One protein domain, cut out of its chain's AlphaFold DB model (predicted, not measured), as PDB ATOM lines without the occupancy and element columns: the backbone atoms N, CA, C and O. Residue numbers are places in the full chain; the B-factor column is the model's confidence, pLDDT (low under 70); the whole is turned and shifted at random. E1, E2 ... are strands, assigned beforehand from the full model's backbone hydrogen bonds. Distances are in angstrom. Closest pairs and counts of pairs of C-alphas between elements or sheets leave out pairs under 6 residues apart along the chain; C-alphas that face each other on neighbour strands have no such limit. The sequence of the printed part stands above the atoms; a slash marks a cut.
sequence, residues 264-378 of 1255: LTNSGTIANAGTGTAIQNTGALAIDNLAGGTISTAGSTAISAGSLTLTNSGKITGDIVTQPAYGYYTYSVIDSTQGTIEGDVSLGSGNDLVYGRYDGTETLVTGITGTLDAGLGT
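This is residues 264 to 378 of the 1255 residues of an uncharacterized protein of Sphingobium fuliginis ATCC 27551 (UniProt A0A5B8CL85). The chain is wound in stacked turns, a short solenoid with a sandwich of two parallel sheets face to face: E1, E3, E5, E7 and E9 on one side, E2, E4, E6 and E8 on the other. At each link between successive strands the chain changes from one sheet to the other, and E4 and E6 bend sharply within their turns. The printed part has 115 residues, with nine named strands, E1 to E9 in chain order, and no named helix; the class is all strand, though under half of the residues, 48, are in named elements. The whole is compact, with a radius of gyration of the C-alphas of 13.3 A, and spans 38 by 35 by 22 A.

The larger sheet holds E1, residues 264 to 266, from C-alpha 264 at (26.283, 195.180, -10.597); E3, residues 284 to 289, 16.3 A long from first to last C-alpha; E5, residues 307 to 312, 15.7 A; E7, residues 333 to 335; and E9, residues 353 to 355, ending at C-alpha 355 at (12.307, 196.563, 2.911). The other sheet holds E2, residues 269 to 272; E4, residues 294 to 305, 17.8 A; E6, residues 315 to 322, 18.6 A, from C-alpha 315 at (12.034, 198.077, -13.167); and E8, residues 340 to 342. E4 bends by 122 degrees at residue 298 and E6 by 81 degrees at residue 318.

In the larger sheet, E1 and E9 are the edge strands. E1 and E3 are parallel at 23 degrees, with N 266 and O 288 2.8 A apart. E3 and E5 are parallel at 7 degrees, with N 289 and O 311 at 2.8 A. E5 and E7 are parallel at 14 degrees, with N 310 and O 333 at 2.8 A. E7 and E9 are parallel at 7 degrees, with N 334 and O 353 at 2.9 A. In the twisted second sheet, the parallel pairs are E2 and E4, with N 270 and O 294 at 2.9 A; E4 and E6, with N 317 and O 295 at 2.9 A; and E6 and E8, with N 316 and O 340 at 2.9 A. These N and O pairs are within hydrogen-bond range. The two sheets' best planes are 6 degrees apart, and the parts that face each other lie 10.1 A centre to centre. Residues 345 to 346 pair, parallel, with residues 320 to 321 of E6 and with residues 372 to 373.

The C-alphas farthest apart, those of Gly 274 and Gly 360, are 40.0 A from each other. The printed part has no cut. The link from E2 to E3, 11 residues, is long, and residues 356 to 378 hold no named element. Mean pLDDT of the printed part is 91.5; residues 324 to 329 are under 70.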
ATOM      1  N   LEU A 264      26.660 194.942  -9.206       91.56
ATOM      2  CA  LEU A 264      26.283 195.180 -10.597       91.56
ATOM      3  C   LEU A 264      25.334 196.382 -10.653       91.56
ATOM      4  O   LEU A 264      24.135 196.252 -10.398       91.56
ATOM      5  N   THR A 265      25.868 197.549 -11.000       95.44
ATOM      6  CA  THR A 265      25.094 198.782 -11.150       95.44
ATOM      7  C   THR A 265      24.461 198.843 -12.540       95.44
ATOM      8  O   THR A 265      25.155 199.009 -13.548       95.44
ATOM      9  N   ASN A 266      23.135 198.741 -12.617       97.25
ATOM     10  CA  ASN A 266      22.378 198.830 -13.863       97.25
ATOM     11  C   ASN A 266      21.550 200.121 -13.928       97.25
ATOM     12  O   ASN A 266      20.648 200.329 -13.125       97.25
ATOM     13  N   SER A 267      21.816 200.956 -14.929       97.75
ATOM     14  CA  SER A 267      20.970 202.084 -15.352       97.75
ATOM     15  C   SER A 267      20.468 201.941 -16.796       97.75
ATOM     16  O   SER A 267      19.635 202.728 -17.240       97.75
ATOM     17  N   GLY A 268      20.959 200.931 -17.521       97.62
ATOM     18  CA  GLY A 268      20.534 200.551 -18.863       97.62
ATOM     19  C   GLY A 268      19.624 199.318 -18.875       97.62
ATOM     20  O   GLY A 268      18.827 199.082 -17.967       97.62
ATOM     21  N   THR A 269      19.727 198.519 -19.935       98.25
ATOM     22  CA  THR A 269      18.894 197.320 -20.149       98.25
ATOM     23  C   THR A 269      19.697 196.030 -19.986       98.25
ATOM     24  O   THR A 269      20.735 195.874 -20.631       98.25
ATOM     25  N   ILE A 270      19.181 195.084 -19.198       98.50
ATOM     26  CA  ILE A 270      19.609 193.676 -19.158       98.50
ATOM     27  C   ILE A 270      18.383 192.811 -19.485       98.50
ATOM     28  O   ILE A 270      17.443 192.743 -18.694       98.50
ATOM     29  N   ALA A 271      18.345 192.187 -20.665       98.06
ATOM     30  CA  ALA A 271      17.113 191.576 -21.178       98.06
ATOM     31  C   ALA A 271      17.314 190.211 -21.848       98.06
ATOM     32  O   ALA A 271      18.080 190.084 -22.805       98.06
ATOM     33  N   ASN A 272      16.534 189.217 -21.418       97.50
ATOM     34  CA  ASN A 272      16.383 187.954 -22.132       97.50
ATOM     35  C   ASN A 272      15.046 187.914 -22.878       97.50
ATOM     36  O   ASN A 272      13.992 187.770 -22.270       97.50
ATOM     37  N   ALA A 273      15.075 188.019 -24.204       96.00
ATOM     38  CA  ALA A 273      13.883 187.851 -25.038       96.00
ATOM     39  C   ALA A 273      13.581 186.370 -25.361       96.00
ATOM     40  O   ALA A 273      12.624 186.081 -26.079       96.00
ATOM     41  N   GLY A 274      14.405 185.438 -24.868       93.88
ATOM     42  CA  GLY A 274      14.099 184.011 -24.810       93.88
ATOM     43  C   GLY A 274      13.558 183.604 -23.435       93.88
ATOM     44  O   GLY A 274      13.128 184.441 -22.645       93.88
ATOM     45  N   THR A 275      13.576 182.303 -23.138       94.31
ATOM     46  CA  THR A 275      13.030 181.755 -21.881       94.31
ATOM     47  C   THR A 275      14.062 181.611 -20.758       94.31
ATOM     48  O   THR A 275      13.721 181.081 -19.702       94.31
ATOM     49  N   GLY A 276      15.324 181.993 -20.980       95.25
ATOM     50  CA  GLY A 276      16.347 182.014 -19.928       95.25
ATOM     51  C   GLY A 276      16.186 183.212 -18.984       95.25
ATOM     52  O   GLY A 276      15.464 184.163 -19.289       95.25
ATOM     53  N   THR A 277      16.889 183.220 -17.850       96.62
ATOM     54  CA  THR A 277      16.829 184.372 -16.931       96.62
ATOM     55  C   THR A 277      17.568 185.588 -17.506       96.62
ATOM     56  O   THR A 277      18.339 185.477 -18.469       96.62
ATOM     57  N   ALA A 278      17.353 186.774 -16.940       97.25
ATOM     58  CA  ALA A 278      18.201 187.926 -17.233       97.25
ATOM     59  C   ALA A 278      19.583 187.748 -16.578       97.25
ATOM     60  O   ALA A 278      20.611 187.928 -17.229       97.25
ATOM     61  N   ILE A 279      19.608 187.339 -15.304       95.31
ATOM     62  CA  ILE A 279      20.833 187.152 -14.515       95.31
ATOM     63  C   ILE A 279      20.762 185.818 -13.759       95.31
ATOM     64  O   ILE A 279      19.713 185.455 -13.219       95.31
ATOM     65  N   GLN A 280      21.876 185.082 -13.718       92.25
ATOM     66  CA  GLN A 280      22.008 183.841 -12.955       92.25
ATOM     67  C   GLN A 280      23.350 183.741 -12.218       92.25
ATOM     68  O   GLN A 280      24.423 183.806 -12.825       92.25
ATOM     69  N   ASN A 281      23.270 183.468 -10.917       87.00
ATOM     70  CA  ASN A 281      24.373 183.023 -10.074       87.00
ATOM     71  C   ASN A 281      23.956 181.773  -9.266       87.00
ATOM     72  O   ASN A 281      22.779 181.574  -8.982       87.00
ATOM     73  N   THR A 282      24.918 180.942  -8.871       80.00
ATOM     74  CA  THR A 282      24.741 179.872  -7.870       80.00
ATOM     75  C   THR A 282      25.239 180.275  -6.475       80.00
ATOM     76  O   THR A 282      24.993 179.555  -5.513       80.00
ATOM     77  N   GLY A 283      25.962 181.394  -6.358       80.50
ATOM     78  CA  GLY A 283      26.418 181.993  -5.100       80.50
ATOM     79  C   GLY A 283      25.724 183.323  -4.778       80.50
ATOM     80  O   GLY A 283      24.662 183.632  -5.321       80.50
ATOM     81  N   ALA A 284      26.339 184.105  -3.889       83.88
ATOM     82  CA  ALA A 284      25.866 185.438  -3.512       83.88
ATOM     83  C   ALA A 284      25.994 186.440  -4.675       83.88
ATOM     84  O   ALA A 284      27.007 186.467  -5.378       83.88
ATOM     85  N   LEU A 285      24.970 187.267  -4.870       87.50
ATOM     86  CA  LEU A 285      24.837 188.228  -5.965       87.50
ATOM     87  C   LEU A 285      24.453 189.604  -5.406       87.50
ATOM     88  O   LEU A 285      23.561 189.683  -4.569       87.50
ATOM     89  N   ALA A 286      25.096 190.676  -5.877       91.19
ATOM     90  CA  ALA A 286      24.802 192.053  -5.477       91.19
ATOM     91  C   ALA A 286      24.438 192.908  -6.705       91.19
ATOM     92  O   ALA A 286      25.188 192.923  -7.684       91.19
ATOM     93  N   ILE A 287      23.290 193.592  -6.678       94.06
ATOM     94  CA  ILE A 287      22.741 194.374  -7.800       94.06
ATOM     95  C   ILE A 287      22.207 195.720  -7.297       94.06
ATOM     96  O   ILE A 287      21.379 195.748  -6.390       94.06
ATOM     97  N   ASP A 288      22.581 196.802  -7.980       96.50
ATOM     98  CA  ASP A 288      21.952 198.119  -7.850       96.50
ATOM     99  C   ASP A 288      21.251 198.472  -9.169       96.50
ATOM    100  O   ASP A 288      21.868 198.984 -10.107       96.50
ATOM    101  N   ASN A 289      19.954 198.179  -9.276       97.44
ATOM    102  CA  ASN A 289      19.139 198.549 -10.432       97.44
ATOM    103  C   ASN A 289      18.591 199.970 -10.230       97.44
ATOM    104  O   ASN A 289      17.552 200.173  -9.601       97.44
ATOM    105  N   LEU A 290      19.328 200.957 -10.735       97.94
ATOM    106  CA  LEU A 290      19.054 202.385 -10.584       97.94
ATOM    107  C   LEU A 290      17.791 202.823 -11.341       97.94
ATOM    108  O   LEU A 290      17.280 202.122 -12.215       97.94
ATOM    109  N   ALA A 291      17.312 204.034 -11.053       96.00
ATOM    110  CA  ALA A 291      16.197 204.642 -11.774       96.00
ATOM    111  C   ALA A 291      16.469 204.705 -13.291       96.00
ATOM    112  O   ALA A 291      17.507 205.198 -13.733       96.00
ATOM    113  N   GLY A 292      15.526 204.189 -14.086       92.88
ATOM    114  CA  GLY A 292      15.672 203.989 -15.536       92.88
ATOM    115  C   GLY A 292      16.259 202.628 -15.941       92.88
ATOM    116  O   GLY A 292      16.024 202.188 -17.065       92.88
ATOM    117  N   GLY A 293      16.931 201.927 -15.022       97.62
ATOM    118  CA  GLY A 293      17.443 200.575 -15.226       97.62
ATOM    119  C   GLY A 293      16.322 199.548 -15.397       97.62
ATOM    120  O   GLY A 293      15.338 199.538 -14.650       97.62
ATOM    121  N   THR A 294      16.468 198.671 -16.392       98.06
ATOM    122  CA  THR A 294      15.524 197.580 -16.672       98.06
ATOM    123  C   THR A 294      16.210 196.216 -16.662       98.06
ATOM    124  O   THR A 294      17.228 196.017 -17.326       98.06
ATOM    125  N   ILE A 295      15.627 195.264 -15.929       98.56
ATOM    126  CA  ILE A 295      16.019 193.847 -15.919       98.56
ATOM    127  C   ILE A 295      14.790 193.026 -16.324       98.56
ATOM    128  O   ILE A 295      13.724 193.192 -15.736       98.56
ATOM    129  N   SER A 296      14.880 192.177 -17.349       97.81
ATOM    130  CA  SER A 296      13.686 191.497 -17.887       97.81
ATOM    131  C   SER A 296      13.945 190.127 -18.510       97.81
ATOM    132  O   SER A 296      15.005 189.880 -19.088       97.81
ATOM    133  N   THR A 297      12.945 189.247 -18.435       97.44
ATOM    134  CA  THR A 297      12.875 187.995 -19.204       97.44
ATOM    135  C   THR A 297      11.540 187.874 -19.956       97.44
ATOM    136  O   THR A 297      10.557 188.514 -19.587       97.44
ATOM    137  N   ALA A 298      11.500 187.045 -21.004       95.50
ATOM    138  CA  ALA A 298      10.275 186.520 -21.614       95.50
ATOM    139  C   ALA A 298       9.945 185.079 -21.150       95.50
ATOM    140  O   ALA A 298       8.947 184.498 -21.583       95.50
ATOM    141  N   GLY A 299      10.782 184.495 -20.284       93.19
ATOM    142  CA  GLY A 299      10.442 183.358 -19.427       93.19
ATOM    143  C   GLY A 299       9.697 183.807 -18.163       93.19
ATOM    144  O   GLY A 299       9.078 184.867 -18.147       93.19
ATOM    145  N   SER A 300       9.758 183.000 -17.101       93.44
ATOM    146  CA  SER A 300       9.200 183.362 -15.791       93.44
ATOM    147  C   SER A 300      10.220 184.138 -14.948       93.44
ATOM    148  O   SER A 300      10.032 185.315 -14.672       93.44
ATOM    149  N   THR A 301      11.358 183.522 -14.622       96.69
ATOM    150  CA  THR A 301      12.334 184.051 -13.657       96.69
ATOM    151  C   THR A 301      13.324 185.037 -14.285       96.69
ATOM    152  O   THR A 301      14.120 184.668 -15.148       96.69
ATOM    153  N   ALA A 302      13.332 186.285 -13.818       97.44
ATOM    154  CA  ALA A 302      14.292 187.312 -14.216       97.44
ATOM    155  C   ALA A 302      15.662 187.132 -13.540       97.44
ATOM    156  O   ALA A 302      16.691 187.240 -14.212       97.44
ATOM    157  N   ILE A 303      15.688 186.843 -12.234       96.88
ATOM    158  CA  ILE A 303      16.921 186.740 -11.437       96.88
ATOM    159  C   ILE A 303      16.937 185.419 -10.666       96.88
ATOM    160  O   ILE A 303      15.999 185.097  -9.942       96.88
ATOM    161  N   SER A 304      18.037 184.673 -10.788       93.75
ATOM    162  CA  SER A 304      18.312 183.478  -9.985       93.75
ATOM    163  C   SER A 304      19.655 183.624  -9.264       93.75
ATOM    164  O   SER A 304      20.648 183.985  -9.897       93.75
ATOM    165  N   ALA A 305      19.691 183.369  -7.953       91.06
ATOM    166  CA  ALA A 305      20.900 183.490  -7.131       91.06
ATOM    167  C   ALA A 305      20.994 182.396  -6.047       91.06
ATOM    168  O   ALA A 305      20.013 181.716  -5.751       91.06
ATOM    169  N   GLY A 306      22.162 182.254  -5.412       86.69
ATOM    170  CA  GLY A 306      22.303 181.523  -4.144       86.69
ATOM    171  C   GLY A 306      21.861 182.375  -2.948       86.69
ATOM    172  O   GLY A 306      21.128 181.907  -2.089       86.69
ATOM    173  N   SER A 307      22.235 183.654  -2.940       87.94
ATOM    174  CA  SER A 307      21.606 184.703  -2.125       87.94
ATOM    175  C   SER A 307      21.708 186.044  -2.857       87.94
ATOM    176  O   SER A 307      22.533 186.180  -3.766       87.94
ATOM    177  N   LEU A 308      20.857 187.016  -2.523       91.19
ATOM    178  CA  LEU A 308      20.726 188.256  -3.297       91.19
ATOM    179  C   LEU A 308      20.707 189.500  -2.407       91.19
ATOM    180  O   LEU A 308      19.794 189.660  -1.609       91.19
ATOM    181  N   THR A 309      21.644 190.419  -2.616       93.25
ATOM    182  CA  THR A 309      21.526 191.822  -2.196       93.25
ATOM    183  C   THR A 309      21.048 192.635  -3.399       93.25
ATOM    184  O   THR A 309      21.721 192.662  -4.430       93.25
ATOM    185  N   LEU A 310      19.880 193.265  -3.299       95.44
ATOM    186  CA  LEU A 310      19.251 194.017  -4.381       95.44
ATOM    187  C   LEU A 310      18.748 195.371  -3.882       95.44
ATOM    188  O   LEU A 310      17.817 195.423  -3.079       95.44
ATOM    189  N   THR A 311      19.293 196.442  -4.455       96.94
ATOM    190  CA  THR A 311      18.708 197.786  -4.419       96.94
ATOM    191  C   THR A 311      18.000 198.033  -5.751       96.94
ATOM    192  O   THR A 311      18.629 197.962  -6.810       96.94
ATOM    193  N   ASN A 312      16.697 198.314  -5.748       97.56
ATOM    194  CA  ASN A 312      15.907 198.532  -6.961       97.56
ATOM    195  C   ASN A 312      15.129 199.855  -6.908       97.56
ATOM    196  O   ASN A 312      14.100 199.971  -6.249       97.56
ATOM    197  N   SER A 313      15.596 200.835  -7.680       97.44
ATOM    198  CA  SER A 313      14.850 202.049  -8.055       97.44
ATOM    199  C   SER A 313      14.401 202.030  -9.525       97.44
ATOM    200  O   SER A 313      13.796 202.983 -10.014       97.44
ATOM    201  N   GLY A 314      14.746 200.971 -10.259       97.19
ATOM    202  CA  GLY A 314      14.340 200.727 -11.636       97.19
ATOM    203  C   GLY A 314      13.161 199.756 -11.736       97.19
ATOM    204  O   GLY A 314      12.353 199.607 -10.817       97.19
ATOM    205  N   LYS A 315      13.066 199.080 -12.884       97.94
ATOM    206  CA  LYS A 315      12.034 198.077 -13.167       97.94
ATOM    207  C   LYS A 315      12.639 196.694 -13.399       97.94
ATOM    208  O   LYS A 315      13.560 196.538 -14.201       97.94
ATOM    209  N   ILE A 316      12.061 195.688 -12.753       98.50
ATOM    210  CA  ILE A 316      12.334 194.268 -12.976       98.50
ATOM    211  C   ILE A 316      11.035 193.609 -13.463       98.50
ATOM    212  O   ILE A 316       9.977 193.881 -12.904       98.50
ATOM    213  N   THR A 317      11.094 192.776 -14.506       98.00
ATOM    214  CA  THR A 317       9.939 192.012 -15.020       98.00
ATOM    215  C   THR A 317      10.295 190.533 -15.144       98.00
ATOM    216  O   THR A 317      11.223 190.177 -15.877       98.00
ATOM    217  N   GLY A 318       9.531 189.694 -14.445       97.12
ATOM    218  CA  GLY A 318       9.826 188.289 -14.179       97.12
ATOM    219  C   GLY A 318      10.334 188.055 -12.750       97.12
ATOM    220  O   GLY A 318      10.771 188.980 -12.067       97.12
ATOM    221  N   ASP A 319      10.264 186.803 -12.309       97.81
ATOM    222  CA  ASP A 319      10.406 186.402 -10.903       97.81
ATOM    223  C   ASP A 319      11.840 186.533 -10.369       97.81
ATOM    224  O   ASP A 319      12.821 186.473 -11.120       97.81
ATOM    225  N   ILE A 320      11.972 186.612  -9.047       97.19
ATOM    226  CA  ILE A 320      13.245 186.510  -8.330       97.19
ATOM    227  C   ILE A 320      13.232 185.234  -7.490       97.19
ATOM    228  O   ILE A 320      12.327 185.030  -6.683       97.19
ATOM    229  N   VAL A 321      14.247 184.381  -7.661       94.88
ATOM    230  CA  VAL A 321      14.380 183.119  -6.917       94.88
ATOM    231  C   VAL A 321      15.778 182.999  -6.308       94.88
ATOM    232  O   VAL A 321      16.763 182.890  -7.049       94.88
ATOM    233  N   THR A 322      15.879 182.947  -4.976       91.75
ATOM    234  CA  THR A 322      17.119 182.533  -4.292       91.75
ATOM    235  C   THR A 322      17.046 181.064  -3.867       91.75
ATOM    236  O   THR A 322      15.985 180.537  -3.539       91.75
ATOM    237  N   GLN A 323      18.161 180.341  -3.987       82.12
ATOM    238  CA  GLN A 323      18.219 178.895  -3.750       82.12
ATOM    239  C   GLN A 323      18.562 178.568  -2.284       82.12
ATOM    240  O   GLN A 323      19.289 179.329  -1.649       82.12
ATOM    241  N   PRO A 324      18.129 177.411  -1.740       68.00
ATOM    242  CA  PRO A 324      18.565 176.953  -0.421       68.00
ATOM    243  C   PRO A 324      20.089 176.776  -0.370       68.00
ATOM    244  O   PRO A 324      20.657 175.917  -1.053       68.00
ATOM    245  N   ALA A 325      20.760 177.596   0.436       61.06
ATOM    246  CA  ALA A 325      22.214 177.667   0.495       61.06
ATOM    247  C   ALA A 325      22.771 176.901   1.709       61.06
ATOM    248  O   ALA A 325      22.325 177.061   2.843       61.06
ATOM    249  N   TYR A 326      23.784 176.061   1.476       53.78
ATOM    250  CA  TYR A 326      24.430 175.266   2.526       53.78
ATOM    251  C   TYR A 326      25.465 176.091   3.315       53.78
ATOM    252  O   TYR A 326      26.669 175.977   3.086       53.78
ATOM    253  N   GLY A 327      25.010 176.900   4.276       54.62
ATOM    254  CA  GLY A 327      25.892 177.607   5.211       54.62
ATOM    255  C   GLY A 327      25.157 178.525   6.192       54.62
ATOM    256  O   GLY A 327      24.053 178.976   5.924       54.62
ATOM    257  N   TYR A 328      25.792 178.838   7.324       49.34
ATOM    258  CA  TYR A 328      25.214 179.668   8.399       49.34
ATOM    259  C   TYR A 328      25.226 181.191   8.130       49.34
ATOM    260  O   TYR A 328      24.914 181.963   9.029       49.34
ATOM    261  N   TYR A 329      25.619 181.637   6.930       59.84
ATOM    262  CA  TYR A 329      25.934 183.050   6.642       59.84
ATOM    263  C   TYR A 329      25.309 183.601   5.349       59.84
ATOM    264  O   TYR A 329      25.629 184.710   4.933       59.84
ATOM    265  N   THR A 330      24.444 182.834   4.687       74.12
ATOM    266  CA  THR A 330      23.796 183.225   3.427       74.12
ATOM    267  C   THR A 330      22.374 183.703   3.678       74.12
ATOM    268  O   THR A 330      21.511 182.907   4.039       74.12
ATOM    269  N   TYR A 331      22.147 184.994   3.453       86.38
ATOM    270  CA  TYR A 331      20.843 185.651   3.480       86.38
ATOM    271  C   TYR A 331      20.747 186.652   2.322       86.38
ATOM    272  O   TYR A 331      21.758 187.026   1.715       86.38
ATOM    273  N   SER A 332      19.524 187.048   2.004       91.25
ATOM    274  CA  SER A 332      19.156 188.003   0.966       91.25
ATOM    275  C   SER A 332      18.680 189.305   1.610       91.25
ATOM    276  O   SER A 332      18.142 189.309   2.717       91.25
ATOM    277  N   VAL A 333      18.866 190.414   0.903       93.62
ATOM    278  CA  VAL A 333      18.398 191.746   1.282       93.62
ATOM    279  C   VAL A 333      17.786 192.377   0.040       93.62
ATOM    280  O   VAL A 333      18.497 192.587  -0.942       93.62
ATOM    281  N   ILE A 334      16.484 192.655   0.057       96.25
ATOM    282  CA  ILE A 334      15.782 193.283  -1.070       96.25
ATOM    283  C   ILE A 334      15.166 194.602  -0.611       96.25
ATOM    284  O   ILE A 334      14.227 194.610   0.184       96.25
ATOM    285  N   ASP A 335      15.649 195.708  -1.172       96.56
ATOM    286  CA  ASP A 335      14.932 196.980  -1.193       96.56
ATOM    287  C   ASP A 335      14.463 197.272  -2.620       96.56
ATOM    288  O   ASP A 335      15.261 197.447  -3.539       96.56
ATOM    289  N   SER A 336      13.144 197.320  -2.809       96.81
ATOM    290  CA  SER A 336      12.510 197.800  -4.038       96.81
ATOM    291  C   SER A 336      11.502 198.924  -3.762       96.81
ATOM    292  O   SER A 336      10.650 199.209  -4.605       96.81
ATOM    293  N   THR A 337      11.603 199.602  -2.613       95.00
ATOM    294  CA  THR A 337      10.661 200.649  -2.167       95.00
ATOM    295  C   THR A 337      10.595 201.868  -3.094       95.00
ATOM    296  O   THR A 337       9.595 202.589  -3.083       95.00
ATOM    297  N   GLN A 338      11.631 202.079  -3.917       95.06
ATOM    298  CA  GLN A 338      11.737 203.144  -4.924       95.06
ATOM    299  C   GLN A 338      11.556 202.647  -6.373       95.06
ATOM    300  O   GLN A 338      11.684 203.436  -7.309       95.06
ATOM    301  N   GLY A 339      11.310 201.351  -6.578       95.56
ATOM    302  CA  GLY A 339      11.271 200.701  -7.891       95.56
ATOM    303  C   GLY A 339      10.051 199.801  -8.069       95.56
ATOM    304  O   GLY A 339       9.023 199.960  -7.409       95.56
ATOM    305  N   THR A 340      10.130 198.844  -8.993       97.25
ATOM    306  CA  THR A 340       9.075 197.831  -9.170       97.25
ATOM    307  C   THR A 340       9.644 196.476  -9.585       97.25
ATOM    308  O   THR A 340      10.522 196.413 -10.449       97.25
ATOM    309  N   ILE A 341       9.110 195.402  -8.996       98.12
ATOM    310  CA  ILE A 341       9.334 194.002  -9.381       98.12
ATOM    311  C   ILE A 341       7.994 193.418  -9.848       98.12
ATOM    312  O   ILE A 341       7.116 193.102  -9.045       98.12
ATOM    313  N   GLU A 342       7.837 193.296 -11.167       97.19
ATOM    314  CA  GLU A 342       6.693 192.672 -11.839       97.19
ATOM    315  C   GLU A 342       6.922 191.158 -11.988       97.19
ATOM    316  O   GLU A 342       7.194 190.660 -13.083       97.19
ATOM    317  N   GLY A 343       6.852 190.437 -10.871       95.75
ATOM    318  CA  GLY A 343       7.042 188.987 -10.786       95.75
ATOM    319  C   GLY A 343       6.880 188.488  -9.351       95.75
ATOM    320  O   GLY A 343       6.744 189.298  -8.428       95.75
ATOM    321  N   ASP A 344       6.892 187.169  -9.168       95.94
ATOM    322  CA  ASP A 344       6.930 186.557  -7.835       95.94
ATOM    323  C   ASP A 344       8.340 186.680  -7.220       95.94
ATOM    324  O   ASP A 344       9.348 186.724  -7.928       95.94
ATOM    325  N   VAL A 345       8.438 186.725  -5.889       96.38
ATOM    326  CA  VAL A 345       9.714 186.706  -5.155       96.38
ATOM    327  C   VAL A 345       9.704 185.544  -4.168       96.38
ATOM    328  O   VAL A 345       8.921 185.537  -3.222       96.38
ATOM    329  N   SER A 346      10.586 184.570  -4.393       93.81
ATOM    330  CA  SER A 346      10.746 183.373  -3.565       93.81
ATOM    331  C   SER A 346      12.178 183.292  -3.041       93.81
ATOM    332  O   SER A 346      13.139 183.288  -3.819       93.81
ATOM    333  N   LEU A 347      12.323 183.276  -1.717       92.25
ATOM    334  CA  LEU A 347      13.614 183.259  -1.034       92.25
ATOM    335  C   LEU A 347      13.941 181.860  -0.486       92.25
ATOM    336  O   LEU A 347      13.078 180.988  -0.394       92.25
ATOM    337  N   GLY A 348      15.224 181.626  -0.211       87.88
ATOM    338  CA  GLY A 348      15.770 180.298   0.058       87.88
ATOM    339  C   GLY A 348      15.543 179.789   1.485       87.88
ATOM    340  O   GLY A 348      14.457 179.353   1.870       87.88
ATOM    341  N   SER A 349      16.636 179.721   2.243       85.88
ATOM    342  CA  SER A 349      16.653 179.212   3.620       85.88
ATOM    343  C   SER A 349      17.521 180.083   4.537       85.88
ATOM    344  O   SER A 349      18.299 179.549   5.334       85.88
ATOM    345  N   GLY A 350      17.509 181.398   4.302       85.88
ATOM    346  CA  GLY A 350      18.339 182.373   5.000       85.88
ATOM    347  C   GLY A 350      17.634 182.984   6.209       85.88
ATOM    348  O   GLY A 350      16.616 182.495   6.681       85.88
ATOM    349  N   ASN A 351      18.193 184.083   6.710       88.56
ATOM    350  CA  ASN A 351      17.460 185.024   7.553       88.56
ATOM    351  C   ASN A 351      17.261 186.292   6.720       88.56
ATOM    352  O   ASN A 351      18.018 187.256   6.833       88.56
ATOM    353  N   ASP A 352      16.349 186.200   5.759       90.88
ATOM    354  CA  ASP A 352      16.203 187.137   4.655       90.88
ATOM    355  C   ASP A 352      15.475 188.432   5.077       90.88
ATOM    356  O   ASP A 352      14.544 188.427   5.891       90.88
ATOM    357  N   LEU A 353      15.903 189.562   4.504       93.69
ATOM    358  CA  LEU A 353      15.387 190.905   4.787       93.69
ATOM    359  C   LEU A 353      14.693 191.494   3.552       93.69
ATOM    360  O   LEU A 353      15.272 191.526   2.463       93.69
ATOM    361  N   VAL A 354      13.482 192.031   3.720       96.12
ATOM    362  CA  VAL A 354      12.774 192.770   2.657       96.12
ATOM    363  C   VAL A 354      12.294 194.114   3.189       96.12
ATOM    364  O   VAL A 354      11.580 194.164   4.187       96.12
ATOM    365  N   TYR A 355      12.675 195.203   2.524       96.19
ATOM    366  CA  TYR A 355      12.307 196.563   2.911       96.19
ATOM    367  C   TYR A 355      10.922 196.935   2.375       96.19
ATOM    368  O   TYR A 355      10.555 196.598   1.247       96.19
ATOM    369  N   GLY A 356      10.151 197.659   3.185       94.94
ATOM    370  CA  GLY A 356       8.813 198.125   2.840       94.94
ATOM    371  C   GLY A 356       8.531 199.520   3.386       94.94
ATOM    372  O   GLY A 356       8.795 199.819   4.549       94.94
ATOM    373  N   ARG A 357       7.945 200.381   2.551       93.69
ATOM    374  CA  ARG A 357       7.543 201.737   2.932       93.69
ATOM    375  C   ARG A 357       6.115 201.733   3.483       93.69
ATOM    376  O   ARG A 357       5.200 201.258   2.816       93.69
ATOM    377  N   TYR A 358       5.904 202.316   4.660       93.50
ATOM    378  CA  TYR A 358       4.558 202.563   5.190       93.50
ATOM    379  C   TYR A 358       3.854 203.689   4.411       93.50
ATOM    380  O   TYR A 358       4.478 204.676   4.008       93.50
ATOM    381  N   ASP A 359       2.553 203.537   4.172       89.94
ATOM    382  CA  ASP A 359       1.718 204.504   3.445       89.94
ATOM    383  C   ASP A 359       0.379 204.817   4.141       89.94
ATOM    384  O   ASP A 359      -0.463 205.512   3.572       89.94
ATOM    385  N   GLY A 360       0.196 204.335   5.375       87.38
ATOM    386  CA  GLY A 360      -1.061 204.420   6.121       87.38
ATOM    387  C   GLY A 360      -1.972 203.195   5.980       87.38
ATOM    388  O   GLY A 360      -3.066 203.204   6.540       87.38
ATOM    389  N   THR A 361      -1.556 202.155   5.247       88.25
ATOM    390  CA  THR A 361      -2.262 200.864   5.173       88.25
ATOM    391  C   THR A 361      -1.627 199.788   6.063       88.25
ATOM    392  O   THR A 361      -0.511 199.936   6.562       88.25
ATOM    393  N   GLU A 362      -2.338 198.672   6.253       88.62
ATOM    394  CA  GLU A 362      -1.882 197.523   7.056       88.62
ATOM    395  C   GLU A 362      -0.782 196.681   6.374       88.62
ATOM    396  O   GLU A 362      -0.328 195.688   6.938       88.62
ATOM    397  N   THR A 363      -0.350 197.038   5.161       90.38
ATOM    398  CA  THR A 363       0.630 196.288   4.358       90.38
ATOM    399  C   THR A 363       1.729 197.219   3.857       90.38
ATOM    400  O   THR A 363       1.439 198.170   3.137       90.38
ATOM    401  N   LEU A 364       2.996 196.952   4.191       92.50
ATOM    402  CA  LEU A 364       4.101 197.798   3.729       92.50
ATOM    403  C   LEU A 364       4.333 197.655   2.217       92.50
ATOM    404  O   LEU A 364       4.346 196.552   1.670       92.50
ATOM    405  N   VAL A 365       4.577 198.781   1.547       94.00
ATOM    406  CA  VAL A 365       4.812 198.842   0.102       94.00
ATOM    407  C   VAL A 365       6.271 198.487  -0.192       94.00
ATOM    408  O   VAL A 365       7.160 199.327  -0.058       94.00
ATOM    409  N   THR A 366       6.517 197.239  -0.590       95.00
ATOM    410  CA  THR A 366       7.857 196.701  -0.917       95.00
ATOM    411  C   THR A 366       8.302 196.966  -2.359       95.00
ATOM    412  O   THR A 366       9.471 196.783  -2.682       95.00
ATOM    413  N   GLY A 367       7.378 197.357  -3.245       94.56
ATOM    414  CA  GLY A 367       7.605 197.471  -4.694       94.56
ATOM    415  C   GLY A 367       7.439 196.158  -5.476       94.56
ATOM    416  O   GLY A 367       7.532 196.163  -6.703       94.56
ATOM    417  N   ILE A 368       7.159 195.041  -4.800       96.31
ATOM    418  CA  ILE A 368       6.861 193.741  -5.422       96.31
ATOM    419  C   ILE A 368       5.365 193.676  -5.758       96.31
ATOM    420  O   ILE A 368       4.534 193.988  -4.906       96.31
ATOM    421  N   THR A 369       5.011 193.280  -6.988       94.31
ATOM    422  CA  THR A 369       3.599 193.170  -7.420       94.31
ATOM    423  C   THR A 369       3.081 191.735  -7.535       94.31
ATOM    424  O   THR A 369       1.883 191.550  -7.744       94.31
ATOM    425  N   GLY A 370       3.963 190.734  -7.476       92.81
ATOM    426  CA  GLY A 370       3.592 189.320  -7.386       92.81
ATOM    427  C   GLY A 370       3.414 188.857  -5.940       92.81
ATOM    428  O   GLY A 370       3.249 189.655  -5.015       92.81
ATOM    429  N   THR A 371       3.456 187.546  -5.739       92.44
ATOM    430  CA  THR A 371       3.566 186.943  -4.408       92.44
ATOM    431  C   THR A 371       4.971 187.134  -3.836       92.44
ATOM    432  O   THR A 371       5.955 187.241  -4.568       92.44
ATOM    433  N   LEU A 372       5.058 187.188  -2.508       94.25
ATOM    434  CA  LEU A 372       6.309 187.252  -1.763       94.25
ATOM    435  C   LEU A 372       6.307 186.116  -0.733       94.25
ATOM    436  O   LEU A 372       5.458 186.091   0.161       94.25
ATOM    437  N   ASP A 373       7.254 185.197  -0.889       91.81
ATOM    438  CA  ASP A 373       7.504 184.055  -0.015       91.81
ATOM    439  C   ASP A 373       8.954 184.113   0.477       91.81
ATOM    440  O   ASP A 373       9.895 184.036  -0.317       91.81
ATOM    441  N   ALA A 374       9.139 184.264   1.788       88.75
ATOM    442  CA  ALA A 374      10.469 184.298   2.390       88.75
ATOM    443  C   ALA A 374      11.072 182.900   2.660       88.75
ATOM    444  O   ALA A 374      12.176 182.806   3.191       88.75
ATOM    445  N   GLY A 375      10.382 181.812   2.303       87.38
ATOM    446  CA  GLY A 375      10.937 180.463   2.372       87.38
ATOM    447  C   GLY A 375      11.127 179.951   3.804       87.38
ATOM    448  O   GLY A 375      10.189 179.930   4.606       87.38
ATOM    449  N   LEU A 376      12.331 179.465   4.117       84.94
ATOM    450  CA  LEU A 376      12.689 178.913   5.431       84.94
ATOM    451  C   LEU A 376      13.662 179.825   6.186       84.94
ATOM    452  O   LEU A 376      14.487 180.482   5.572       84.94
ATOM    453  N   GLY A 377      13.633 179.756   7.519       85.69
ATOM    454  CA  GLY A 377      14.557 180.477   8.401       85.69
ATOM    455  C   GLY A 377      13.845 181.518   9.259       85.69
ATOM    456  O   GLY A 377      12.704 181.284   9.666       85.69
ATOM    457  N   THR A 378      14.533 182.618   9.569       88.38
ATOM    458  CA  THR A 378      14.017 183.709  10.410       88.38
ATOM    459  C   THR A 378      14.089 185.024   9.641       88.38
ATOM    460  O   THR A 378      15.133 185.670   9.593       88.38
TER     461      THR A 378